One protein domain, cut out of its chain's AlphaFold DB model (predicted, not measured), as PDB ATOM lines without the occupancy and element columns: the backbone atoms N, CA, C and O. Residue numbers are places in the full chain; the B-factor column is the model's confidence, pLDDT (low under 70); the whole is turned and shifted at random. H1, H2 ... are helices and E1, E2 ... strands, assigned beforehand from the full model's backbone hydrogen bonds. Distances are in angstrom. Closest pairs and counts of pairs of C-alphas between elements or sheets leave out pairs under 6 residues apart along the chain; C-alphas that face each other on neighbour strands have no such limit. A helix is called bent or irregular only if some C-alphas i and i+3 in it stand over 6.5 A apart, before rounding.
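This is residues 219 to 251, 269 to 314, 652 to 690 and 707 to 782 of the 837 residues of an uncharacterized protein of Panagrellus redivivus (UniProt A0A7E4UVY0). A head and three prongs: at one end a strongly twisted four-stranded sheet is covered on one face by helices H4 and H5, with H6 packed on both helices and the short H7 on H5; at the other end lie H1, H2 and H3, separate helices that touch no other helix. The printed part has 194 residues, with seven named helices and four named strands in the order H1 H2 H3 H4 E1 E2 H5 E3 E4 H6 H7; the class is mixed, helices and strands. The antiparallel sheet runs E1 E2 E4 E3. The whole is only just compact, close to loose, with a radius of gyration of the C-alphas of 19.6 A, and elongated, spanning 67 by 39 by 34 A.

H1, residues 219 to 237, and H3, residues 301 to 313, are near each other, with 5 pairs of C-alphas within 10 A. H2, residues 269 to 282, is apart from both, and is only just irregular: C-alphas 277 and 280 are 6.51 A apart. H4, residues 652 to 661, is on the sheet at a height of 8.6 A. E1, residues 666 to 673, bends by 72 degrees at residue 670 and forms a hairpin with E2, residues 676 to 681; N 667 and O 680 are 2.8 A apart. H5, residues 709 to 725, is on the sheet at a height of 7.1 A; with H4 and the sheet it makes two layers, helices on one face of a sheet. E3, residues 732 to 734, forms a hairpin with E4, residues 741 to 745, with N 743 and O 732 at 2.8 A. E4 is also antiparallel to E2, with N 679 and O 742 at 2.9 A. H6, residues 753 to 771, only grazes the sheet. With residues 753 to 760 it touches H4, at a shallow tilt of 30 degrees, the same way; the closest C-alphas, of Met 656 and Ile 756, are 6.1 A apart. H6 touches H5 at a steep tilt of 59 degrees, opposite ways, closest at the C-alphas of Ile 723 and Leu 766, 6.5 A. H7, residues 776 to 779, touches H5, closest at the C-alphas of Phe 722 and Val 776, 5.2 A. Every O i to N i+4 pair is within hydrogen-bond range in H1, H3, H4, H5 and H6, and 7 of 10 are in H2; H7 is too short for such a pair.

H1 is 27.6 A long from C-alpha 219 at (225.952, 148.757, 117.679); H2 measures 19.2 A, H3 18.4 A, H5 24.3 A, E1 17.9 A and E2 16.7 A. H6 is 26.7 A long and ends at C-alpha 771, (211.132, 183.887, 162.118).

The C-alphas of Ala 219 and Glu 690, the two farthest apart, are 68.0 A apart. Three cuts leave gaps between C-alphas: 251 to 269, 25.2 A; 314 to 652, 39.1 A; 690 to 707, 22.4 A. The link from H2 to H3 is long. Residues 683 to 690 and 780 to 782 have pLDDT under 70.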
ATOM      1  N   ALA A 219     225.352 147.442 117.876       89.69
ATOM      2  CA  ALA A 219     225.952 148.757 117.679       89.69
ATOM      3  C   ALA A 219     225.106 149.836 118.361       89.69
ATOM      4  O   ALA A 219     225.647 150.592 119.159       89.69
ATOM      5  N   GLU A 220     223.789 149.815 118.143       88.06
ATOM      6  CA  GLU A 220     222.839 150.720 118.803       88.06
ATOM      7  C   GLU A 220     222.920 150.605 120.324       88.06
ATOM      8  O   GLU A 220     223.160 151.601 120.997       88.06
ATOM      9  N   PHE A 221     222.860 149.383 120.866       90.81
ATOM     10  CA  PHE A 221     222.997 149.175 122.310       90.81
ATOM     11  C   PHE A 221     224.299 149.767 122.872       90.81
ATOM     12  O   PHE A 221     224.298 150.367 123.947       90.81
ATOM     13  N   ARG A 222     225.420 149.628 122.150       92.81
ATOM     14  CA  ARG A 222     226.705 150.193 122.582       92.81
ATOM     15  C   ARG A 222     226.659 151.717 122.632       92.81
ATOM     16  O   ARG A 222     227.142 152.283 123.610       92.81
ATOM     17  N   GLU A 223     226.119 152.364 121.605       90.94
ATOM     18  CA  GLU A 223     226.026 153.826 121.571       90.94
ATOM     19  C   GLU A 223     225.070 154.351 122.647       90.94
ATOM     20  O   GLU A 223     225.424 155.273 123.381       90.94
ATOM     21  N   TRP A 224     223.919 153.707 122.848       93.31
ATOM     22  CA  TRP A 224     222.984 154.079 123.915       93.31
ATOM     23  C   TRP A 224     223.589 153.926 125.306       93.31
ATOM     24  O   TRP A 224     223.403 154.791 126.157       93.31
ATOM     25  N   MET A 225     224.361 152.863 125.543       94.00
ATOM     26  CA  MET A 225     225.040 152.675 126.824       94.00
ATOM     27  C   MET A 225     226.112 153.733 127.084       94.00
ATOM     28  O   MET A 225     226.213 154.192 128.219       94.00
ATOM     29  N   LYS A 226     226.887 154.150 126.071       92.62
ATOM     30  CA  LYS A 226     227.821 155.284 126.221       92.62
ATOM     31  C   LYS A 226     227.066 156.541 126.641       92.62
ATOM     32  O   LYS A 226     227.464 157.211 127.581       92.62
ATOM     33  N   TYR A 227     225.936 156.800 125.994       88.06
ATOM     34  CA  TYR A 227     225.116 157.967 126.277       88.06
ATOM     35  C   TYR A 227     224.536 157.973 127.700       88.06
ATOM     36  O   TYR A 227     224.607 158.972 128.410       88.06
ATOM     37  N   ILE A 228     224.001 156.833 128.151       93.38
ATOM     38  CA  ILE A 228     223.488 156.669 129.521       93.38
ATOM     39  C   ILE A 228     224.594 156.910 130.555       93.38
ATOM     40  O   ILE A 228     224.326 157.485 131.609       93.38
ATOM     41  N   VAL A 229     225.829 156.479 130.272       94.81
ATOM     42  CA  VAL A 229     226.971 156.710 131.167       94.81
ATOM     43  C   VAL A 229     227.243 158.204 131.336       94.81
ATOM     44  O   VAL A 229     227.356 158.640 132.480       94.81
ATOM     45  N   GLU A 230     227.266 158.981 130.251       93.25
ATOM     46  CA  GLU A 230     227.468 160.437 130.332       93.25
ATOM     47  C   GLU A 230     226.344 161.125 131.122       93.25
ATOM     48  O   GLU A 230     226.631 161.885 132.039       93.25
ATOM     49  N   ILE A 231     225.067 160.767 130.900       91.19
ATOM     50  CA  ILE A 231     223.948 161.313 131.701       91.19
ATOM     51  C   ILE A 231     224.146 161.053 133.204       91.19
ATOM     52  O   ILE A 231     223.853 161.912 134.038       91.19
ATOM     53  N   ILE A 232     224.601 159.851 133.573       93.19
ATOM     54  CA  ILE A 232     224.819 159.482 134.979       93.19
ATOM     55  C   ILE A 232     225.968 160.291 135.591       93.19
ATOM     56  O   ILE A 232     225.876 160.649 136.770       93.19
ATOM     57  N   ILE A 233     227.039 160.532 134.830       93.62
ATOM     58  CA  ILE A 233     228.182 161.347 135.258       93.62
ATOM     59  C   ILE A 233     227.723 162.792 135.448       93.62
ATOM     60  O   ILE A 233     227.824 163.297 136.565       93.62
ATOM     61  N   ASP A 234     227.095 163.392 134.435       90.50
ATOM     62  CA  ASP A 234     226.575 164.763 134.480       90.50
ATOM     63  C   ASP A 234     225.633 164.975 135.671       90.50
ATOM     64  O   ASP A 234     225.771 165.934 136.427       90.50
ATOM     65  N   TYR A 235     224.701 164.044 135.905       91.06
ATOM     66  CA  TYR A 235     223.778 164.112 137.042       91.06
ATOM     67  C   TYR A 235     224.494 164.145 138.401       91.06
ATOM     68  O   TYR A 235     224.005 164.749 139.357       91.06
ATOM     69  N   LYS A 236     225.631 163.454 138.516       90.31
ATOM     70  CA  LYS A 236     226.410 163.383 139.756       90.31
ATOM     71  C   LYS A 236     227.361 164.562 139.919       90.31
ATOM     72  O   LYS A 236     227.592 164.952 141.061       90.31
ATOM     73  N   GLU A 237     227.918 165.083 138.832       89.56
ATOM     74  CA  GLU A 237     228.879 166.194 138.851       89.56
ATOM     75  C   GLU A 237     228.202 167.563 138.939       89.56
ATOM     76  O   GLU A 237     228.776 168.464 139.547       89.56
ATOM     77  N   HIS A 238     226.964 167.681 138.444       89.00
ATOM     78  CA  HIS A 238     226.188 168.925 138.419       89.00
ATOM     79  C   HIS A 238     224.865 168.843 139.203       89.00
ATOM     80  O   HIS A 238     223.786 169.089 138.647       89.00
ATOM     81  N   PRO A 239     224.881 168.473 140.500       87.06
ATOM     82  CA  PRO A 239     223.659 168.392 141.294       87.06
ATOM     83  C   PRO A 239     222.958 169.750 141.465       87.06
ATOM     84  O   PRO A 239     221.748 169.767 141.669       87.06
ATOM     85  N   GLU A 240     223.679 170.869 141.363       84.62
ATOM     86  CA  GLU A 240     223.167 172.243 141.478       84.62
ATOM     87  C   GLU A 240     222.157 172.635 140.395       84.62
ATOM     88  O   GLU A 240     221.403 173.588 140.582       84.62
ATOM     89  N   VAL A 241     222.116 171.892 139.286       85.12
ATOM     90  CA  VAL A 241     221.130 172.079 138.213       85.12
ATOM     91  C   VAL A 241     219.721 171.689 138.683       85.12
ATOM     92  O   VAL A 241     218.728 172.144 138.114       85.12
ATOM     93  N   TYR A 242     219.612 170.875 139.736       86.00
ATOM     94  CA  TYR A 242     218.343 170.356 140.233       86.00
ATOM     95  C   TYR A 242     217.985 170.934 141.597       86.00
ATOM     96  O   TYR A 242     218.817 171.074 142.489       86.00
ATOM     97  N   GLN A 243     216.693 171.179 141.800       87.31
ATOM     98  CA  GLN A 243     216.154 171.378 143.142       87.31
ATOM     99  C   GLN A 243     216.170 170.048 143.908       87.31
ATOM    100  O   GLN A 243     216.086 168.976 143.317       87.31
ATOM    101  N   VAL A 244     216.272 170.076 145.237       92.25
ATOM    102  CA  VAL A 244     216.343 168.834 146.034       92.25
ATOM    103  C   VAL A 244     214.982 168.132 146.078       92.25
ATOM    104  O   VAL A 244     214.892 166.901 146.012       92.25
ATOM    105  N   LEU A 245     213.923 168.931 146.226       92.88
ATOM    106  CA  LEU A 245     212.521 168.514 146.218       92.88
ATOM    107  C   LEU A 245     211.778 169.161 145.048       92.88
ATOM    108  O   LEU A 245     212.322 169.991 144.326       92.88
ATOM    109  N   ILE A 246     210.513 168.777 144.895       88.12
ATOM    110  CA  ILE A 246     209.618 169.295 143.863       88.12
ATOM    111  C   ILE A 246     208.440 170.013 144.516       88.12
ATOM    112  O   ILE A 246     207.898 169.531 145.513       88.12
ATOM    113  N   ASP A 247     208.010 171.118 143.913       84.81
ATOM    114  CA  ASP A 247     206.765 171.791 144.279       84.81
ATOM    115  C   ASP A 247     205.666 171.467 143.258       84.81
ATOM    116  O   ASP A 247     205.418 172.211 142.305       84.81
ATOM    117  N   ARG A 248     205.064 170.282 143.400       82.12
ATOM    118  CA  ARG A 248     204.021 169.762 142.505       82.12
ATOM    119  C   ARG A 248     202.906 169.091 143.296       82.12
ATOM    120  O   ARG A 248     203.165 168.383 144.267       82.12
ATOM    121  N   GLU A 249     201.679 169.244 142.810       86.38
ATOM    122  CA  GLU A 249     200.513 168.546 143.353       86.38
ATOM    123  C   GLU A 249     200.384 167.117 142.789       86.38
ATOM    124  O   GLU A 249     200.780 166.864 141.642       86.38
ATOM    125  N   PRO A 250     199.806 166.165 143.547       90.75
ATOM    126  CA  PRO A 250     199.532 164.819 143.055       90.75
ATOM    127  C   PRO A 250     198.750 164.820 141.735       90.75
ATOM    128  O   PRO A 250     197.804 165.579 141.546       90.75
ATOM    129  N   GLY A 251     199.141 163.931 140.819       87.12
ATOM    130  CA  GLY A 251     198.519 163.812 139.499       87.12
ATOM    131  C   GLY A 251     199.171 164.655 138.401       87.12
ATOM    132  O   GLY A 251     198.779 164.517 137.249       87.12
ATOM    133  N   LYS A 269     215.731 158.102 121.556       88.88
ATOM    134  CA  LYS A 269     215.866 159.547 121.795       88.88
ATOM    135  C   LYS A 269     214.592 160.179 122.359       88.88
ATOM    136  O   LYS A 269     214.691 161.123 123.141       88.88
ATOM    137  N   ASP A 270     213.423 159.661 121.989       90.25
ATOM    138  CA  ASP A 270     212.131 160.181 122.432       90.25
ATOM    139  C   ASP A 270     211.871 159.769 123.884       90.25
ATOM    140  O   ASP A 270     211.498 160.604 124.708       90.25
ATOM    141  N   ILE A 271     212.229 158.529 124.239       91.00
ATOM    142  CA  ILE A 271     212.220 158.048 125.629       91.00
ATOM    143  C   ILE A 271     213.147 158.906 126.498       91.00
ATOM    144  O   ILE A 271     212.756 159.360 127.575       91.00
ATOM    145  N   LEU A 272     214.375 159.161 126.037       90.06
ATOM    146  CA  LEU A 272     215.313 160.009 126.770       90.06
ATOM    147  C   LEU A 272     214.798 161.436 126.914       90.06
ATOM    148  O   LEU A 272     214.854 161.984 128.010       90.06
ATOM    149  N   LYS A 273     214.253 162.033 125.851       89.31
ATOM    150  CA  LYS A 273     213.641 163.364 125.913       89.31
ATOM    151  C   LYS A 273     212.556 163.422 126.986       89.31
ATOM    152  O   LYS A 273     212.501 164.398 127.736       89.31
ATOM    153  N   ASP A 274     211.733 162.388 127.101       90.25
ATOM    154  CA  ASP A 274     210.699 162.299 128.129       90.25
ATOM    155  C   ASP A 274     211.282 162.141 129.537       90.25
ATOM    156  O   ASP A 274     210.836 162.825 130.463       90.25
ATOM    157  N   ILE A 275     212.333 161.335 129.707       90.12
ATOM    158  CA  ILE A 275     213.067 161.255 130.976       90.12
ATOM    159  C   ILE A 275     213.623 162.634 131.351       90.12
ATOM    160  O   ILE A 275     213.358 163.114 132.453       90.12
ATOM    161  N   MET A 276     214.326 163.308 130.442       88.12
ATOM    162  CA  MET A 276     215.005 164.575 130.727       88.12
ATOM    163  C   MET A 276     214.040 165.736 130.964       88.12
ATOM    164  O   MET A 276     214.288 166.571 131.828       88.12
ATOM    165  N   SER A 277     212.940 165.810 130.212       84.81
ATOM    166  CA  SER A 277     212.013 166.949 130.281       84.81
ATOM    167  C   SER A 277     210.853 166.745 131.253       84.81
ATOM    168  O   SER A 277     210.317 167.724 131.773       84.81
ATOM    169  N   LYS A 278     210.452 165.494 131.515       85.50
ATOM    170  CA  LYS A 278     209.236 165.189 132.286       85.50
ATOM    171  C   LYS A 278     209.528 164.449 133.587       85.50
ATOM    172  O   LYS A 278     208.837 164.701 134.571       85.50
ATOM    173  N   VAL A 279     210.536 163.578 133.625       89.38
ATOM    174  CA  VAL A 279     210.874 162.812 134.836       89.38
ATOM    175  C   VAL A 279     211.884 163.571 135.690       89.38
ATOM    176  O   VAL A 279     211.549 163.945 136.810       89.38
ATOM    177  N   MET A 280     213.072 163.867 135.156       88.75
ATOM    178  CA  MET A 280     214.193 164.466 135.893       88.75
ATOM    179  C   MET A 280     213.816 165.742 136.663       88.75
ATOM    180  O   MET A 280     214.090 165.774 137.857       88.75
ATOM    181  N   PRO A 281     213.116 166.744 136.089       84.94
ATOM    182  CA  PRO A 281     212.769 167.972 136.814       84.94
ATOM    183  C   PRO A 281     211.711 167.763 137.902       84.94
ATOM    184  O   PRO A 281     211.411 168.675 138.668       84.94
ATOM    185  N   ASN A 282     211.086 166.585 137.929       86.88
ATOM    186  CA  ASN A 282     209.996 166.253 138.830       86.88
ATOM    187  C   ASN A 282     210.321 165.035 139.715       86.88
ATOM    188  O   ASN A 282     209.415 164.343 140.189       86.88
ATOM    189  N   MET A 283     211.607 164.783 139.969       91.12
ATOM    190  CA  MET A 283     212.073 163.796 140.938       91.12
ATOM    191  C   MET A 283     212.450 164.460 142.261       91.12
ATOM    192  O   MET A 283     213.038 165.532 142.302       91.12
ATOM    193  N   THR A 284     212.212 163.770 143.375       94.00
ATOM    194  CA  THR A 284     212.989 164.050 144.588       94.00
ATOM    195  C   THR A 284     214.416 163.562 144.358       94.00
ATOM    196  O   THR A 284     214.643 162.361 144.179       94.00
ATOM    197  N   HIS A 285     215.393 164.459 144.409       94.00
ATOM    198  CA  HIS A 285     216.785 164.138 144.109       94.00
ATOM    199  C   HIS A 285     217.519 163.612 145.349       94.00
ATOM    200  O   HIS A 285     218.294 164.307 146.001       94.00
ATOM    201  N   TRP A 286     217.315 162.327 145.664       94.00
ATOM    202  CA  TRP A 286     217.943 161.627 146.803       94.00
ATOM    203  C   TRP A 286     219.484 161.627 146.795       94.00
ATOM    204  O   TRP A 286     220.097 161.269 147.799       94.00
ATOM    205  N   GLN A 287     220.108 161.938 145.656       92.38
ATOM    206  CA  GLN A 287     221.566 162.017 145.486       92.38
ATOM    207  C   GLN A 287     222.086 163.465 145.459       92.38
ATOM    208  O   GLN A 287     223.265 163.693 145.195       92.38
ATOM    209  N   HIS A 288     221.232 164.453 145.729       93.31
ATOM    210  CA  HIS A 288     221.679 165.831 145.876       93.31
ATOM    211  C   HIS A 288     222.381 166.000 147.243       93.31
ATOM    212  O   HIS A 288     221.842 165.562 148.264       93.31
ATOM    213  N   PRO A 289     223.541 166.687 147.327       92.44
ATOM    214  CA  PRO A 289     224.228 166.959 148.598       92.44
ATOM    215  C   PRO A 289     223.403 167.658 149.693       92.44
ATOM    216  O   PRO A 289     223.699 167.488 150.872       92.44
ATOM    217  N   ARG A 290     222.350 168.392 149.305       94.00
ATOM    218  CA  ARG A 290     221.418 169.138 150.166       94.00
ATOM    219  C   ARG A 290     220.240 168.271 150.660       94.00
ATOM    220  O   ARG A 290     219.304 168.758 151.302       94.00
ATOM    221  N   PHE A 291     220.263 166.966 150.370       95.44
ATOM    222  CA  PHE A 291     219.289 165.996 150.865       95.44
ATOM    223  C   PHE A 291     219.652 165.524 152.285       95.44
ATOM    224  O   PHE A 291     220.496 164.646 152.477       95.44
ATOM    225  N   HIS A 292     218.965 166.065 153.293       96.19
ATOM    226  CA  HIS A 292     219.146 165.738 154.717       96.19
ATOM    227  C   HIS A 292     217.975 164.953 155.330       96.19
ATOM    228  O   HIS A 292     217.912 164.745 156.546       96.19
ATOM    229  N   ALA A 293     217.051 164.492 154.488       95.12
ATOM    230  CA  ALA A 293     215.883 163.715 154.863       95.12
ATOM    231  C   ALA A 293     216.228 162.234 155.119       95.12
ATOM    232  O   ALA A 293     217.186 161.681 154.580       95.12
ATOM    233  N   TYR A 294     215.403 161.564 155.933       94.00
ATOM    234  CA  TYR A 294     215.473 160.114 156.190       94.00
ATOM    235  C   TYR A 294     216.893 159.620 156.542       94.00
ATOM    236  O   TYR A 294     217.483 160.112 157.507       94.00
ATOM    237  N   PHE A 295     217.380 158.626 155.794       89.94
ATOM    238  CA  PHE A 295     218.773 158.247 155.604       89.94
ATOM    239  C   PHE A 295     218.960 158.103 154.094       89.94
ATOM    240  O   PHE A 295     218.247 157.312 153.474       89.94
ATOM    241  N   ALA A 296     219.877 158.863 153.502       83.00
ATOM    242  CA  ALA A 296     220.139 158.785 152.069       83.00
ATOM    243  C   ALA A 296     220.676 157.394 151.685       83.00
ATOM    244  O   ALA A 296     221.403 156.757 152.455       83.00
ATOM    245  N   THR A 297     220.312 156.935 150.487       86.44
ATOM    246  CA  THR A 297     220.886 155.725 149.887       86.44
ATOM    247  C   THR A 297     222.250 156.047 149.285       86.44
ATOM    248  O   THR A 297     222.446 157.122 148.717       86.44
ATOM    249  N   GLY A 298     223.189 155.107 149.368       87.56
ATOM    250  CA  GLY A 298     224.394 155.157 148.546       87.56
ATOM    251  C   GLY A 298     224.069 154.938 147.064       87.56
ATOM    252  O   GLY A 298     222.987 154.458 146.729       87.56
ATOM    253  N   CYS A 299     225.001 155.289 146.178       92.06
ATOM    254  CA  CYS A 299     224.951 154.947 144.752       92.06
ATOM    255  C   CYS A 299     226.339 155.188 144.138       92.06
ATOM    256  O   CYS A 299     226.589 156.209 143.483       92.06
ATOM    257  N   SER A 300     227.284 154.300 144.446       95.19
ATOM    258  CA  SER A 300     228.667 154.411 143.971       95.19
ATOM    259  C   SER A 300     228.832 153.859 142.549       95.19
ATOM    260  O   SER A 300     228.039 153.039 142.095       95.19
ATOM    261  N   TYR A 301     229.879 154.267 141.827       96.25
ATOM    262  CA  TYR A 301     230.127 153.729 140.483       96.25
ATOM    263  C   TYR A 301     230.316 152.197 140.446       96.25
ATOM    264  O   TYR A 301     229.717 151.568 139.576       96.25
ATOM    265  N   PRO A 302     231.045 151.549 141.384       97.75
ATOM    266  CA  PRO A 302     231.120 150.085 141.437       97.75
ATOM    267  C   PRO A 302     229.757 149.407 141.607       97.75
ATOM    268  O   PRO A 302     229.530 148.333 141.055       97.75
ATOM    269  N   ASP A 303     228.854 150.033 142.359       96.94
ATOM    270  CA  ASP A 303     227.491 149.553 142.564       96.94
ATOM    271  C   ASP A 303     226.661 149.624 141.269       96.94
ATOM    272  O   ASP A 303     226.025 148.636 140.900       96.94
ATOM    273  N   ILE A 304     226.755 150.733 140.527       96.69
ATOM    274  CA  ILE A 304     226.112 150.905 139.211       96.69
ATOM    275  C   ILE A 304     226.651 149.881 138.202       96.69
ATOM    276  O   ILE A 304     225.876 149.224 137.512       96.69
ATOM    277  N   LEU A 305     227.974 149.691 138.143       97.56
ATOM    278  CA  LEU A 305     228.602 148.693 137.267       97.56
ATOM    279  C   LEU A 305     228.112 147.274 137.581       97.56
ATOM    280  O   LEU A 305     227.833 146.497 136.665       97.56
ATOM    281  N   ALA A 306     227.984 146.941 138.867       97.31
ATOM    282  CA  ALA A 306     227.461 145.651 139.286       97.31
ATOM    283  C   ALA A 306     226.006 145.463 138.846       97.31
ATOM    284  O   ALA A 306     225.685 144.416 138.289       97.31
ATOM    285  N   ASP A 307     225.137 146.457 139.046       95.50
ATOM    286  CA  ASP A 307     223.733 146.354 138.633       95.50
ATOM    287  C   ASP A 307     223.565 146.257 137.113       95.50
ATOM    288  O   ASP A 307     222.726 145.482 136.651       95.50
ATOM    289  N   THR A 308     224.406 146.938 136.330       96.00
ATOM    290  CA  THR A 308     224.444 146.782 134.867       96.00
ATOM    291  C   THR A 308     224.778 145.343 134.464       96.00
ATOM    292  O   THR A 308     224.125 144.789 133.581       96.00
ATOM    293  N   LEU A 309     225.741 144.697 135.130       95.50
ATOM    294  CA  LEU A 309     226.083 143.294 134.861       95.50
ATOM    295  C   LEU A 309     225.013 142.313 135.344       95.50
ATOM    296  O   LEU A 309     224.728 141.343 134.646       95.50
ATOM    297  N   ILE A 310     224.404 142.563 136.507       94.62
ATOM    298  CA  ILE A 310     223.285 141.754 137.012       94.62
ATOM    299  C   ILE A 310     222.144 141.766 135.986       94.62
ATOM    300  O   ILE A 310     221.660 140.702 135.600       94.62
ATOM    301  N   SER A 311     221.754 142.951 135.508       93.81
ATOM    302  CA  SER A 311     220.722 143.101 134.476       93.81
ATOM    303  C   SER A 311     221.147 142.476 133.143       93.81
ATOM    304  O   SER A 311     220.346 141.796 132.511       93.81
ATOM    305  N   GLY A 312     222.403 142.665 132.729       92.75
ATOM    306  CA  GLY A 312     222.920 142.165 131.453       92.75
ATOM    307  C   GLY A 312     223.041 140.642 131.376       92.75
ATOM    308  O   GLY A 312     222.831 140.069 130.311       92.75
ATOM    309  N   PHE A 313     223.358 139.969 132.488       92.19
ATOM    310  CA  PHE A 313     223.401 138.506 132.528       92.19
ATOM    311  C   PHE A 313     222.019 137.868 132.677       92.19
ATOM    312  O   PHE A 313     221.851 136.728 132.256       92.19
ATOM    313  N   GLY A 314     221.043 138.560 133.278       88.25
ATOM    314  CA  GLY A 314     219.646 138.101 133.349       88.25
ATOM    315  C   GLY A 314     219.433 136.759 134.065       88.25
ATOM    316  O   GLY A 314     218.385 136.134 133.927       88.25
ATOM    317  N   MET A 652     231.939 164.816 159.008       97.00
ATOM    318  CA  MET A 652     231.018 165.815 158.450       97.00
ATOM    319  C   MET A 652     229.763 165.987 159.301       97.00
ATOM    320  O   MET A 652     229.304 167.101 159.522       97.00
ATOM    321  N   SER A 653     229.262 164.902 159.884       95.38
ATOM    322  CA  SER A 653     228.134 164.948 160.815       95.38
ATOM    323  C   SER A 653     228.462 165.717 162.096       95.38
ATOM    324  O   SER A 653     227.639 166.487 162.586       95.38
ATOM    325  N   LYS A 654     229.677 165.541 162.634       96.12
ATOM    326  CA  LYS A 654     230.172 166.326 163.776       96.12
ATOM    327  C   LYS A 654     230.348 167.797 163.418       96.12
ATOM    328  O   LYS A 654     230.037 168.647 164.244       96.12
ATOM    329  N   HIS A 655     230.821 168.086 162.209       96.25
ATOM    330  CA  HIS A 655     230.959 169.454 161.722       96.25
ATOM    331  C   HIS A 655     229.587 170.136 161.583       96.25
ATOM    332  O   HIS A 655     229.361 171.160 162.223       96.25
ATOM    333  N   MET A 656     228.621 169.500 160.904       96.06
ATOM    334  CA  MET A 656     227.226 169.963 160.840       96.06
ATOM    335  C   MET A 656     226.641 170.186 162.241       96.06
ATOM    336  O   MET A 656     226.046 171.223 162.516       96.06
ATOM    337  N   ARG A 657     226.847 169.243 163.171       94.88
ATOM    338  CA  ARG A 657     226.392 169.383 164.562       94.88
ATOM    339  C   ARG A 657     226.982 170.621 165.241       94.88
ATOM    340  O   ARG A 657     226.234 171.348 165.879       94.88
ATOM    341  N   ALA A 658     228.285 170.861 165.104       94.12
ATOM    342  CA  ALA A 658     228.953 172.015 165.704       94.12
ATOM    343  C   ALA A 658     228.444 173.351 165.134       94.12
ATOM    344  O   ALA A 658     228.333 174.327 165.874       94.12
ATOM    345  N   LEU A 659     228.103 173.391 163.843       93.88
ATOM    346  CA  LEU A 659     227.461 174.549 163.217       93.88
ATOM    347  C   LEU A 659     226.058 174.787 163.797       93.88
ATOM    348  O   LEU A 659     225.759 175.887 164.261       93.88
ATOM    349  N   LEU A 660     225.239 173.733 163.893       93.12
ATOM    350  CA  LEU A 660     223.903 173.805 164.497       93.12
ATOM    351  C   LEU A 660     223.941 174.208 165.981       93.12
ATOM    352  O   LEU A 660     223.033 174.888 166.444       93.12
ATOM    353  N   GLU A 661     224.976 173.822 166.734       90.25
ATOM    354  CA  GLU A 661     225.152 174.207 168.149       90.25
ATOM    355  C   GLU A 661     225.366 175.709 168.336       90.25
ATOM    356  O   GLU A 661     224.991 176.257 169.374       90.25
ATOM    357  N   ARG A 662     225.938 176.381 167.333       86.19
ATOM    358  CA  ARG A 662     226.143 177.835 167.321       86.19
ATOM    359  C   ARG A 662     224.912 178.598 166.840       86.19
ATOM    360  O   ARG A 662     224.887 179.819 166.933       86.19
ATOM    361  N   ASN A 663     223.898 177.913 166.315       83.06
ATOM    362  CA  ASN A 663     222.691 178.558 165.824       83.06
ATOM    363  C   ASN A 663     221.749 178.896 167.001       83.06
ATOM    364  O   ASN A 663     221.166 177.993 167.601       83.06
ATOM    365  N   PRO A 664     221.538 180.185 167.321       77.19
ATOM    366  CA  PRO A 664     220.761 180.591 168.493       77.19
ATOM    367  C   PRO A 664     219.251 180.377 168.328       77.19
ATOM    368  O   PRO A 664     218.515 180.384 169.317       77.19
ATOM    369  N   TYR A 665     218.773 180.167 167.097       82.44
ATOM    370  CA  TYR A 665     217.354 179.966 166.809       82.44
ATOM    371  C   TYR A 665     216.883 178.537 167.082       82.44
ATOM    372  O   TYR A 665     215.673 178.304 167.154       82.44
ATOM    373  N   VAL A 666     217.799 177.577 167.241       87.50
ATOM    374  CA  VAL A 666     217.458 176.159 167.389       87.50
ATOM    375  C   VAL A 666     218.021 175.554 168.668       87.50
ATOM    376  O   VAL A 666     219.100 175.886 169.144       87.50
ATOM    377  N   GLU A 667     217.259 174.630 169.235       87.81
ATOM    378  CA  GLU A 667     217.678 173.744 170.306       87.81
ATOM    379  C   GLU A 667     218.004 172.386 169.696       87.81
ATOM    380  O   GLU A 667     217.238 171.847 168.897       87.81
ATOM    381  N   LEU A 668     219.120 171.798 170.108       90.06
ATOM    382  CA  LEU A 668     219.458 170.438 169.727       90.06
ATOM    383  C   LEU A 668     218.894 169.441 170.732       90.06
ATOM    384  O   LEU A 668     219.162 169.528 171.930       90.06
ATOM    385  N   ILE A 669     218.155 168.463 170.222       87.56
ATOM    386  CA  ILE A 669     217.543 167.401 171.013       87.56
ATOM    387  C   ILE A 669     218.402 166.142 170.919       87.56
ATOM    388  O   ILE A 669     218.735 165.680 169.827       87.56
ATOM    389  N   GLY A 670     218.737 165.584 172.081       80.50
ATOM    390  CA  GLY A 670     219.547 164.375 172.188       80.50
ATOM    391  C   GLY A 670     221.028 164.582 171.851       80.50
ATOM    392  O   GLY A 670     221.490 165.667 171.472       80.50
ATOM    393  N   GLN A 671     221.790 163.504 172.025       79.19
ATOM    394  CA  GLN A 671     223.201 163.444 171.649       79.19
ATOM    395  C   GLN A 671     223.343 163.194 170.143       79.19
ATOM    396  O   GLN A 671     222.465 162.598 169.525       79.19
ATOM    397  N   LEU A 672     224.467 163.615 169.554       80.75
ATOM    398  CA  LEU A 672     224.788 163.260 168.172       80.75
ATOM    399  C   LEU A 672     225.023 161.748 168.065       80.75
ATOM    400  O   LEU A 672     226.067 161.233 168.473       80.75
ATOM    401  N   THR A 673     224.075 161.041 167.460       73.69
ATOM    402  CA  THR A 673     224.183 159.612 167.160       73.69
ATOM    403  C   THR A 673     224.767 159.427 165.766       73.69
ATOM    404  O   THR A 673     224.058 159.165 164.795       73.69
ATOM    405  N   TYR A 674     226.087 159.586 165.677       84.31
ATOM    406  CA  TYR A 674     226.894 159.435 164.463       84.31
ATOM    407  C   TYR A 674     226.512 160.390 163.331       84.31
ATOM    408  O   TYR A 674     227.239 161.360 163.151       84.31
ATOM    409  N   THR A 675     225.418 160.152 162.595       87.50
ATOM    410  CA  THR A 675     225.064 160.951 161.408       87.50
ATOM    411  C   THR A 675     223.726 161.681 161.449       87.50
ATOM    412  O   THR A 675     223.324 162.245 160.433       87.50
ATOM    413  N   VAL A 676     223.028 161.692 162.588       91.75
ATOM    414  CA  VAL A 676     221.727 162.368 162.724       91.75
ATOM    415  C   VAL A 676     221.781 163.415 163.825       91.75
ATOM    416  O   VAL A 676     222.112 163.107 164.969       91.75
ATOM    417  N   SER A 677     221.408 164.647 163.480       94.44
ATOM    418  CA  SER A 677     221.109 165.710 164.440       94.44
ATOM    419  C   SER A 677     219.615 166.010 164.436       94.44
ATOM    420  O   SER A 677     218.997 166.073 163.376       94.44
ATOM    421  N   CYS A 678     219.033 166.216 165.616       94.31
ATOM    422  CA  CYS A 678     217.646 166.650 165.762       94.31
ATOM    423  C   CYS A 678     217.625 168.087 166.278       94.31
ATOM    424  O   CYS A 678     218.163 168.352 167.354       94.31
ATOM    425  N   ILE A 679     217.005 168.994 165.528       93.88
ATOM    426  CA  ILE A 679     216.817 170.394 165.920       93.88
ATOM    427  C   ILE A 679     215.347 170.680 166.207       93.88
ATOM    428  O   ILE A 679     214.448 170.093 165.605       93.88
ATOM    429  N   ARG A 680     215.098 171.608 167.118       91.06
ATOM    430  CA  ARG A 680     213.781 172.149 167.444       91.06
ATOM    431  C   ARG A 680     213.876 173.667 167.432       91.06
ATOM    432  O   ARG A 680     214.908 174.201 167.823       91.06
ATOM    433  N   LEU A 681     212.831 174.369 167.003       88.56
ATOM    434  CA  LEU A 681     212.841 175.829 167.082       88.56
ATOM    435  C   LEU A 681     212.868 176.250 168.561       88.56
ATOM    436  O   LEU A 681     212.049 175.774 169.346       88.56
ATOM    437  N   ASN A 682     213.822 177.094 168.953       74.56
ATOM    438  CA  ASN A 682     214.028 177.484 170.350       74.56
ATOM    439  C   ASN A 682     213.270 178.769 170.717       74.56
ATOM    440  O   ASN A 682     212.668 178.842 171.783       74.56
ATOM    441  N   ALA A 683     213.256 179.767 169.828       63.44
ATOM    442  CA  ALA A 683     212.663 181.074 170.097       63.44
ATOM    443  C   ALA A 683     212.072 181.726 168.841       63.44
ATOM    444  O   ALA A 683     212.589 181.543 167.742       63.44
ATOM    445  N   LYS A 684     211.029 182.547 169.036       57.62
ATOM    446  CA  LYS A 684     210.412 183.394 167.996       57.62
ATOM    447  C   LYS A 684     211.175 184.699 167.734       57.62
ATOM    448  O   LYS A 684     210.762 185.484 166.889       57.62
ATOM    449  N   ARG A 685     212.201 185.003 168.532       57.62
ATOM    450  CA  ARG A 685     212.783 186.346 168.588       57.62
ATOM    451  C   ARG A 685     213.924 186.493 167.582       57.62
ATOM    452  O   ARG A 685     214.829 185.664 167.556       57.62
ATOM    453  N   ASN A 686     213.901 187.593 166.837       60.00
ATOM    454  CA  ASN A 686     215.052 188.082 166.086       60.00
ATOM    455  C   ASN A 686     216.162 188.522 167.044       60.00
ATOM    456  O   ASN A 686     215.911 189.244 168.015       60.00
ATOM    457  N   LEU A 687     217.389 188.092 166.765       63.25
ATOM    458  CA  LEU A 687     218.562 188.611 167.459       63.25
ATOM    459  C   LEU A 687     218.679 190.116 167.200       63.25
ATOM    460  O   LEU A 687     218.393 190.589 166.101       63.25
ATOM    461  N   THR A 688     219.098 190.871 168.207       63.22
ATOM    462  CA  THR A 688     219.523 192.264 168.026       63.22
ATOM    463  C   THR A 688     220.828 192.326 167.222       63.22
ATOM    464  O   THR A 688     221.591 191.363 167.205       63.22
ATOM    465  N   GLU A 689     221.132 193.464 166.586       62.16
ATOM    466  CA  GLU A 689     222.392 193.643 165.834       62.16
ATOM    467  C   GLU A 689     223.646 193.376 166.693       62.16
ATOM    468  O   GLU A 689     224.667 192.898 166.194       62.16
ATOM    469  N   GLU A 690     223.582 193.653 168.001       63.38
ATOM    470  CA  GLU A 690     224.654 193.338 168.950       63.38
ATOM    471  C   GLU A 690     224.791 191.831 169.198       63.38
ATOM    472  O   GLU A 690     225.909 191.312 169.209       63.38
ATOM    473  N   ILE A 707     209.464 179.132 174.382       72.88
ATOM    474  CA  ILE A 707     208.071 179.100 173.913       72.88
ATOM    475  C   ILE A 707     207.331 177.932 174.609       72.88
ATOM    476  O   ILE A 707     207.940 176.862 174.768       72.88
ATOM    477  N   PRO A 708     206.034 178.071 174.964       84.69
ATOM    478  CA  PRO A 708     205.211 176.953 175.427       84.69
ATOM    479  C   PRO A 708     205.358 175.701 174.550       84.69
ATOM    480  O   PRO A 708     205.470 175.781 173.326       84.69
ATOM    481  N   GLU A 709     205.374 174.515 175.164       85.44
ATOM    482  CA  GLU A 709     205.772 173.276 174.481       85.44
ATOM    483  C   GLU A 709     204.895 172.921 173.269       85.44
ATOM    484  O   GLU A 709     205.432 172.525 172.228       85.44
ATOM    485  N   GLU A 710     203.576 173.080 173.371       87.94
ATOM    486  CA  GLU A 710     202.644 172.808 172.269       87.94
ATOM    487  C   GLU A 710     202.884 173.740 171.082       87.94
ATOM    488  O   GLU A 710     203.064 173.286 169.951       87.94
ATOM    489  N   GLU A 711     203.000 175.036 171.356       88.25
ATOM    490  CA  GLU A 711     203.290 176.046 170.345       88.25
ATOM    491  C   GLU A 711     204.654 175.799 169.689       88.25
ATOM    492  O   GLU A 711     204.802 175.853 168.469       88.25
ATOM    493  N   ARG A 712     205.664 175.423 170.476       88.25
ATOM    494  CA  ARG A 712     206.992 175.078 169.962       88.25
ATOM    495  C   ARG A 712     206.972 173.824 169.084       88.25
ATOM    496  O   ARG A 712     207.743 173.733 168.127       88.25
ATOM    497  N   ASN A 713     206.125 172.842 169.403       92.38
ATOM    498  CA  ASN A 713     205.916 171.662 168.557       92.38
ATOM    499  C   ASN A 713     205.294 172.047 167.214       92.38
ATOM    500  O   ASN A 713     205.810 171.631 166.177       92.38
ATOM    501  N   GLN A 714     204.242 172.867 167.243       92.38
ATOM    502  CA  GLN A 714     203.566 173.357 166.047       92.38
ATOM    503  C   GLN A 714     204.517 174.168 165.157       92.38
ATOM    504  O   GLN A 714     204.657 173.871 163.975       92.38
ATOM    505  N   LEU A 715     205.251 175.129 165.718       91.75
ATOM    506  CA  LEU A 715     206.183 175.956 164.946       91.75
ATOM    507  C   LEU A 715     207.333 175.150 164.343       91.75
ATOM    508  O   LEU A 715     207.770 175.438 163.234       91.75
ATOM    509  N   THR A 716     207.829 174.130 165.047       94.44
ATOM    510  CA  THR A 716     208.869 173.245 164.496       94.44
ATOM    511  C   THR A 716     208.322 172.397 163.343       94.44
ATOM    512  O   THR A 716     209.037 172.121 162.380       94.44
ATOM    513  N   GLU A 717     207.051 171.999 163.413       95.31
ATOM    514  CA  GLU A 717     206.364 171.300 162.325       95.31
ATOM    515  C   GLU A 717     206.163 172.198 161.100       95.31
ATOM    516  O   GLU A 717     206.487 171.794 159.982       95.31
ATOM    517  N   GLU A 718     205.702 173.428 161.319       94.69
ATOM    518  CA  GLU A 718     205.563 174.451 160.282       94.69
ATOM    519  C   GLU A 718     206.914 174.801 159.645       94.69
ATOM    520  O   GLU A 718     206.992 174.922 158.424       94.69
ATOM    521  N   LEU A 719     207.987 174.893 160.437       94.50
ATOM    522  CA  LEU A 719     209.343 175.128 159.939       94.50
ATOM    523  C   LEU A 719     209.802 173.999 159.010       94.50
ATOM    524  O   LEU A 719     210.345 174.272 157.944       94.50
ATOM    525  N   ALA A 720     209.578 172.733 159.377       96.69
ATOM    526  CA  ALA A 720     209.942 171.604 158.520       96.69
ATOM    527  C   ALA A 720     209.193 171.646 157.177       96.69
ATOM    528  O   ALA A 720     209.787 171.408 156.126       96.69
ATOM    529  N   ALA A 721     207.895 171.969 157.210       95.38
ATOM    530  CA  ALA A 721     207.085 172.129 156.006       95.38
ATOM    531  C   ALA A 721     207.565 173.312 155.152       95.38
ATOM    532  O   ALA A 721     207.677 173.180 153.937       95.38
ATOM    533  N   PHE A 722     207.905 174.435 155.787       95.12
ATOM    534  CA  PHE A 722     208.454 175.613 155.126       95.12
ATOM    535  C   PHE A 722     209.785 175.312 154.430       95.12
ATOM    536  O   PHE A 722     209.918 175.606 153.247       95.12
ATOM    537  N   ILE A 723     210.732 174.662 155.121       95.62
ATOM    538  CA  ILE A 723     212.022 174.256 154.537       95.62
ATOM    539  C   ILE A 723     211.801 173.385 153.300       95.62
ATOM    540  O   ILE A 723     212.389 173.651 152.260       95.62
ATOM    541  N   ASN A 724     210.933 172.376 153.386       95.69
ATOM    542  CA  ASN A 724     210.691 171.484 152.253       95.69
ATOM    543  C   ASN A 724     209.972 172.187 151.089       95.69
ATOM    544  O   ASN A 724     210.249 171.874 149.935       95.69
ATOM    545  N   LYS A 725     209.081 173.149 151.370       93.25
ATOM    546  CA  LYS A 725     208.358 173.914 150.340       93.25
ATOM    547  C   LYS A 725     209.291 174.784 149.493       93.25
ATOM    548  O   LYS A 725     208.996 175.003 148.325       93.25
ATOM    549  N   THR A 726     210.419 175.250 150.036       92.56
ATOM    550  CA  THR A 726     211.396 176.015 149.238       92.56
ATOM    551  C   THR A 726     212.172 175.155 148.245       92.56
ATOM    552  O   THR A 726     212.810 175.706 147.359       92.56
ATOM    553  N   CYS A 727     212.129 173.826 148.385       93.25
ATOM    554  CA  CYS A 727     212.854 172.848 147.568       93.25
ATOM    555  C   CYS A 727     214.395 172.913 147.633       93.25
ATOM    556  O   CYS A 727     215.060 172.043 147.069       93.25
ATOM    557  N   LEU A 728     214.960 173.862 148.390       91.81
ATOM    558  CA  LEU A 728     216.407 174.074 148.527       91.81
ATOM    559  C   LEU A 728     217.097 173.043 149.430       91.81
ATOM    560  O   LEU A 728     218.292 172.785 149.290       91.81
ATOM    561  N   LEU A 729     216.354 172.472 150.379       95.06
ATOM    562  CA  LEU A 729     216.794 171.405 151.273       95.06
ATOM    563  C   LEU A 729     215.679 170.368 151.386       95.06
ATOM    564  O   LEU A 729     214.496 170.704 151.330       95.06
ATOM    565  N   ALA A 730     216.056 169.116 151.635       96.19
ATOM    566  CA  ALA A 730     215.108 168.093 152.062       96.19
ATOM    567  C   ALA A 730     215.358 167.729 153.521       96.19
ATOM    568  O   ALA A 730     216.453 167.294 153.875       96.19
ATOM    569  N   VAL A 731     214.334 167.846 154.362       97.06
ATOM    570  CA  VAL A 731     214.370 167.451 155.775       97.06
ATOM    571  C   VAL A 731     213.162 166.592 156.130       97.06
ATOM    572  O   VAL A 731     212.115 166.640 155.483       97.06
ATOM    573  N   THR A 732     213.280 165.794 157.190       96.19
ATOM    574  CA  THR A 732     212.136 165.053 157.745       96.19
ATOM    575  C   THR A 732     211.911 165.399 159.201       96.19
ATOM    576  O   THR A 732     212.816 165.847 159.893       96.19
ATOM    577  N   LYS A 733     210.690 165.179 159.683       94.94
ATOM    578  CA  LYS A 733     210.325 165.391 161.084       94.94
ATOM    579  C   LYS A 733     210.278 164.080 161.863       94.94
ATOM    580  O   LYS A 733     210.044 163.015 161.293       94.94
ATOM    581  N   ALA A 734     210.473 164.173 163.172       93.94
ATOM    582  CA  ALA A 734     210.200 163.105 164.132       93.94
ATOM    583  C   ALA A 734     209.576 163.682 165.407       93.94
ATOM    584  O   ALA A 734     209.580 164.897 165.606       93.94
ATOM    585  N   LYS A 735     209.028 162.811 166.264       92.56
ATOM    586  CA  LYS A 735     208.380 163.217 167.520       92.56
ATOM    587  C   LYS A 735     208.857 162.419 168.749       92.56
ATOM    588  O   LYS A 735     208.031 161.810 169.435       92.56
ATOM    589  N   PRO A 736     210.172 162.384 169.034       88.81
ATOM    590  CA  PRO A 736     210.709 161.651 170.181       88.81
ATOM    591  C   PRO A 736     210.158 162.210 171.504       88.81
ATOM    592  O   PRO A 736     210.176 163.422 171.732       88.81
ATOM    593  N   LYS A 737     209.620 161.340 172.373       85.56
ATOM    594  CA  LYS A 737     208.922 161.711 173.631       85.56
ATOM    595  C   LYS A 737     207.943 162.888 173.494       85.56
ATOM    596  O   LYS A 737     207.881 163.765 174.349       85.56
ATOM    597  N   GLY A 738     207.187 162.936 172.396       87.06
ATOM    598  CA  GLY A 738     206.180 163.982 172.181       87.06
ATOM    599  C   GLY A 738     206.736 165.335 171.717       87.06
ATOM    600  O   GLY A 738     205.944 166.231 171.429       87.06
ATOM    601  N   LYS A 739     208.060 165.481 171.577       90.00
ATOM    602  CA  LYS A 739     208.720 166.704 171.099       90.00
ATOM    603  C   LYS A 739     208.914 166.638 169.592       90.00
ATOM    604  O   LYS A 739     209.657 165.786 169.122       90.00
ATOM    605  N   THR A 740     208.280 167.525 168.833       94.25
ATOM    606  CA  THR A 740     208.506 167.624 167.386       94.25
ATOM    607  C   THR A 740     209.911 168.161 167.122       94.25
ATOM    608  O   THR A 740     210.308 169.177 167.693       94.25
ATOM    609  N   VAL A 741     210.655 167.481 166.251       94.94
ATOM    610  CA  VAL A 741     212.007 167.858 165.822       94.94
ATOM    611  C   VAL A 741     212.129 167.779 164.305       94.94
ATOM    612  O   VAL A 741     211.488 166.939 163.669       94.94
ATOM    613  N   VAL A 742     213.000 168.607 163.736       96.88
ATOM    614  CA  VAL A 742     213.511 168.465 162.369       96.88
ATOM    615  C   VAL A 742     214.786 167.627 162.420       96.88
ATOM    616  O   VAL A 742     215.698 167.898 163.204       96.88
ATOM    617  N   ARG A 743     214.845 166.585 161.598       95.94
ATOM    618  CA  ARG A 743     215.994 165.693 161.453       95.94
ATOM    619  C   ARG A 743     216.903 166.221 160.354       95.94
ATOM    620  O   ARG A 743     216.449 166.421 159.229       95.94
ATOM    621  N   ILE A 744     218.181 166.363 160.681       95.50
ATOM    622  CA  ILE A 744     219.257 166.700 159.752       95.50
ATOM    623  C   ILE A 744     220.191 165.488 159.670       95.50
ATOM    624  O   ILE A 744     220.966 165.229 160.597       95.50
ATOM    625  N   SER A 745     220.071 164.709 158.592       94.44
ATOM    626  CA  SER A 745     220.911 163.534 158.328       94.44
ATOM    627  C   SER A 745     222.080 163.885 157.411       94.44
ATOM    628  O   SER A 745     221.883 164.422 156.323       94.44
ATOM    629  N   VAL A 746     223.301 163.527 157.806       93.88
ATOM    630  CA  VAL A 746     224.504 163.635 156.964       93.88
ATOM    631  C   VAL A 746     224.908 162.237 156.506       93.88
ATOM    632  O   VAL A 746     225.691 161.535 157.139       93.88
ATOM    633  N   SER A 747     224.295 161.787 155.417       85.06
ATOM    634  CA  SER A 747     224.407 160.402 154.930       85.06
ATOM    635  C   SER A 747     224.832 160.290 153.468       85.06
ATOM    636  O   SER A 747     224.933 159.179 152.954       85.06
ATOM    637  N   HIS A 748     225.036 161.420 152.790       87.38
ATOM    638  CA  HIS A 748     225.307 161.448 151.360       87.38
ATOM    639  C   HIS A 748     226.790 161.213 151.054       87.38
ATOM    640  O   HIS A 748     227.669 161.683 151.774       87.38
ATOM    641  N   GLN A 749     227.081 160.514 149.953       84.69
ATOM    642  CA  GLN A 749     228.452 160.092 149.658       84.69
ATOM    643  C   GLN A 749     229.404 161.241 149.294       84.69
ATOM    644  O   GLN A 749     230.613 161.112 149.465       84.69
ATOM    645  N   MET A 750     228.848 162.357 148.817       84.81
ATOM    646  CA  MET A 750     229.590 163.564 148.435       84.81
ATOM    647  C   MET A 750     229.632 164.625 149.539       84.81
ATOM    648  O   MET A 750     230.051 165.737 149.270       84.81
ATOM    649  N   SER A 751     229.182 164.332 150.765       87.88
ATOM    650  CA  SER A 751     229.263 165.312 151.852       87.88
ATOM    651  C   SER A 751     230.729 165.651 152.163       87.88
ATOM    652  O   SER A 751     231.429 164.841 152.780       87.88
ATOM    653  N   GLN A 752     231.182 166.837 151.754       92.00
ATOM    654  CA  GLN A 752     232.412 167.477 152.220       92.00
ATOM    655  C   GLN A 752     232.072 168.724 153.037       92.00
ATOM    656  O   GLN A 752     230.909 169.060 153.250       92.00
ATOM    657  N   GLU A 753     233.107 169.385 153.546       95.12
ATOM    658  CA  GLU A 753     232.975 170.571 154.392       95.12
ATOM    659  C   GLU A 753     232.181 171.673 153.681       95.12
ATOM    660  O   GLU A 753     231.189 172.138 154.230       95.12
ATOM    661  N   LYS A 754     232.507 171.940 152.408       93.94
ATOM    662  CA  LYS A 754     231.798 172.896 151.552       93.94
ATOM    663  C   LYS A 754     230.288 172.627 151.492       93.94
ATOM    664  O   LYS A 754     229.500 173.515 151.794       93.94
ATOM    665  N   GLU A 755     229.859 171.410 151.151       94.00
ATOM    666  CA  GLU A 755     228.426 171.105 151.012       94.00
ATOM    667  C   GLU A 755     227.690 171.171 152.359       94.00
ATOM    668  O   GLU A 755     226.498 171.490 152.405       94.00
ATOM    669  N   ILE A 756     228.380 170.866 153.463       96.19
ATOM    670  CA  ILE A 756     227.826 170.983 154.815       96.19
ATOM    671  C   ILE A 756     227.661 172.449 155.218       96.19
ATOM    672  O   ILE A 756     226.609 172.801 155.754       96.19
ATOM    673  N   GLU A 757     228.661 173.286 154.957       95.31
ATOM    674  CA  GLU A 757     228.619 174.725 155.224       95.31
ATOM    675  C   GLU A 757     227.525 175.402 154.395       95.31
ATOM    676  O   GLU A 757     226.663 176.065 154.973       95.31
ATOM    677  N   GLU A 758     227.452 175.129 153.089       94.12
ATOM    678  CA  GLU A 758     226.386 175.637 152.216       94.12
ATOM    679  C   GLU A 758     224.992 175.229 152.709       94.12
ATOM    680  O   GLU A 758     224.083 176.054 152.821       94.12
ATOM    681  N   SER A 759     224.803 173.949 153.048       95.44
ATOM    682  CA  SER A 759     223.507 173.460 153.537       95.44
ATOM    683  C   SER A 759     223.122 174.109 154.868       95.44
ATOM    684  O   SER A 759     221.949 174.404 155.107       95.44
ATOM    685  N   HIS A 760     224.103 174.357 155.738       95.38
ATOM    686  CA  HIS A 760     223.898 175.065 156.996       95.38
ATOM    687  C   HIS A 760     223.554 176.546 156.781       95.38
ATOM    688  O   HIS A 760     222.644 177.052 157.438       95.38
ATOM    689  N   GLU A 761     224.221 177.238 155.859       94.19
ATOM    690  CA  GLU A 761     223.917 178.631 155.514       94.19
ATOM    691  C   GLU A 761     222.498 178.784 154.962       94.19
ATOM    692  O   GLU A 761     221.742 179.635 155.439       94.19
ATOM    693  N   ILE A 762     222.094 177.909 154.035       94.50
ATOM    694  CA  ILE A 762     220.721 177.866 153.513       94.50
ATOM    695  C   ILE A 762     219.734 177.625 154.661       94.50
ATOM    696  O   ILE A 762     218.745 178.348 154.798       94.50
ATOM    697  N   LEU A 763     220.009 176.654 155.536       95.25
ATOM    698  CA  LEU A 763     219.156 176.364 156.688       95.25
ATOM    699  C   LEU A 763     219.013 177.583 157.613       95.25
ATOM    700  O   LEU A 763     217.904 177.892 158.051       95.25
ATOM    701  N   LEU A 764     220.104 178.300 157.894       91.44
ATOM    702  CA  LEU A 764     220.080 179.526 158.693       91.44
ATOM    703  C   LEU A 764     219.213 180.609 158.054       91.44
ATOM    704  O   LEU A 764     218.399 181.225 158.745       91.44
ATOM    705  N   GLN A 765     219.366 180.841 156.752       91.50
ATOM    706  CA  GLN A 765     218.569 181.824 156.020       91.50
ATOM    707  C   GLN A 765     217.079 181.473 156.053       91.50
ATOM    708  O   GLN A 765     216.250 182.344 156.319       91.50
ATOM    709  N   LEU A 766     216.733 180.198 155.857       93.44
ATOM    710  CA  LEU A 766     215.351 179.720 155.928       93.44
ATOM    711  C   LEU A 766     214.758 179.878 157.332       93.44
ATOM    712  O   LEU A 766     213.620 180.321 157.467       93.44
ATOM    713  N   ILE A 767     215.525 179.594 158.387       91.56
ATOM    714  CA  ILE A 767     215.073 179.815 159.768       91.56
ATOM    715  C   ILE A 767     214.848 181.309 160.041       91.56
ATOM    716  O   ILE A 767     213.837 181.667 160.646       91.56
ATOM    717  N   LYS A 768     215.735 182.197 159.567       88.31
ATOM    718  CA  LYS A 768     215.555 183.656 159.699       88.31
ATOM    719  C   LYS A 768     214.307 184.144 158.958       88.31
ATOM    720  O   LYS A 768     213.504 184.867 159.538       88.31
ATOM    721  N   ARG A 769     214.112 183.713 157.708       89.44
ATOM    722  CA  ARG A 769     212.911 183.994 156.899       89.44
ATOM    723  C   ARG A 769     211.632 183.555 157.612       89.44
ATOM    724  O   ARG A 769     210.702 184.345 157.764       89.44
ATOM    725  N   PHE A 770     211.628 182.334 158.143       91.00
ATOM    726  CA  PHE A 770     210.515 181.806 158.929       91.00
ATOM    727  C   PHE A 770     210.254 182.640 160.195       91.00
ATOM    728  O   PHE A 770     209.113 183.000 160.483       91.00
ATOM    729  N   ASN A 771     211.292 183.024 160.940       86.75
ATOM    730  CA  ASN A 771     211.132 183.887 162.118       86.75
ATOM    731  C   ASN A 771     210.638 185.300 161.765       86.75
ATOM    732  O   ASN A 771     209.867 185.875 162.530       86.75
ATOM    733  N   ASN A 772     210.966 185.809 160.575       85.31
ATOM    734  CA  ASN A 772     210.459 187.079 160.039       85.31
ATOM    735  C   ASN A 772     209.007 187.014 159.525       85.31
ATOM    736  O   ASN A 772     208.511 187.989 158.964       85.31
ATOM    737  N   GLY A 773     208.309 185.895 159.732       84.81
ATOM    738  CA  GLY A 773     206.883 185.753 159.427       84.81
ATOM    739  C   GLY A 773     206.577 185.058 158.103       84.81
ATOM    740  O   GLY A 773     205.406 184.834 157.806       84.81
ATOM    741  N   GLU A 774     207.588 184.649 157.335       87.56
ATOM    742  CA  GLU A 774     207.369 183.885 156.107       87.56
ATOM    743  C   GLU A 774     206.843 182.476 156.426       87.56
ATOM    744  O   GLU A 774     207.282 181.824 157.380       87.56
ATOM    745  N   ARG A 775     205.858 181.999 155.664       87.88
ATOM    746  CA  ARG A 775     205.187 180.706 155.875       87.88
ATOM    747  C   ARG A 775     204.946 180.006 154.541       87.88
ATOM    748  O   ARG A 775     205.048 180.602 153.479       87.88
ATOM    749  N   VAL A 776     204.542 178.737 154.582       83.06
ATOM    750  CA  VAL A 776     204.150 177.992 153.367       83.06
ATOM    751  C   VAL A 776     203.074 178.744 152.569       83.06
ATOM    752  O   VAL A 776     203.160 178.830 151.350       83.06
ATOM    753  N   ALA A 777     202.101 179.358 153.252       78.19
ATOM    754  CA  ALA A 777     201.041 180.128 152.603       78.19
ATOM    755  C   ALA A 777     201.559 181.343 151.813       78.19
ATOM    756  O   ALA A 777     200.964 181.685 150.796       78.19
ATOM    757  N   THR A 778     202.661 181.973 152.245       74.56
ATOM    758  CA  THR A 778     203.258 183.118 151.538       74.56
ATOM    759  C   THR A 778     204.116 182.697 150.345       74.56
ATOM    760  O   THR A 778     204.384 183.524 149.485       74.56
ATOM    761  N   LEU A 779     204.523 181.422 150.276       74.88
ATOM    762  CA  LEU A 779     205.255 180.849 149.139       74.88
ATOM    763  C   LEU A 779     204.330 180.390 148.002       74.88
ATOM    764  O   LEU A 779     204.774 180.234 146.868       74.88
ATOM    765  N   ASN A 780     203.047 180.153 148.286       65.44
ATOM    766  CA  ASN A 780     202.106 179.660 147.285       65.44
ATOM    767  C   ASN A 780     201.937 180.673 146.139       65.44
ATOM    768  O   ASN A 780     201.473 181.791 146.348       65.44
ATOM    769  N   GLY A 781     202.289 180.255 144.919       55.47
ATOM    770  CA  GLY A 781     202.207 181.080 143.708       55.47
ATOM    771  C   GLY A 781     203.493 181.830 143.349       55.47
ATOM    772  O   GLY A 781     203.523 182.477 142.303       55.47
ATOM    773  N   GLN A 782     204.553 181.728 144.157       52.28
ATOM    774  CA  GLN A 782     205.889 182.185 143.774       52.28
ATOM    775  C   GLN A 782     206.725 181.003 143.262       52.28
ATOM    776  O   GLN A 782     206.647 179.918 143.843       52.28
TER     777      GLN A 782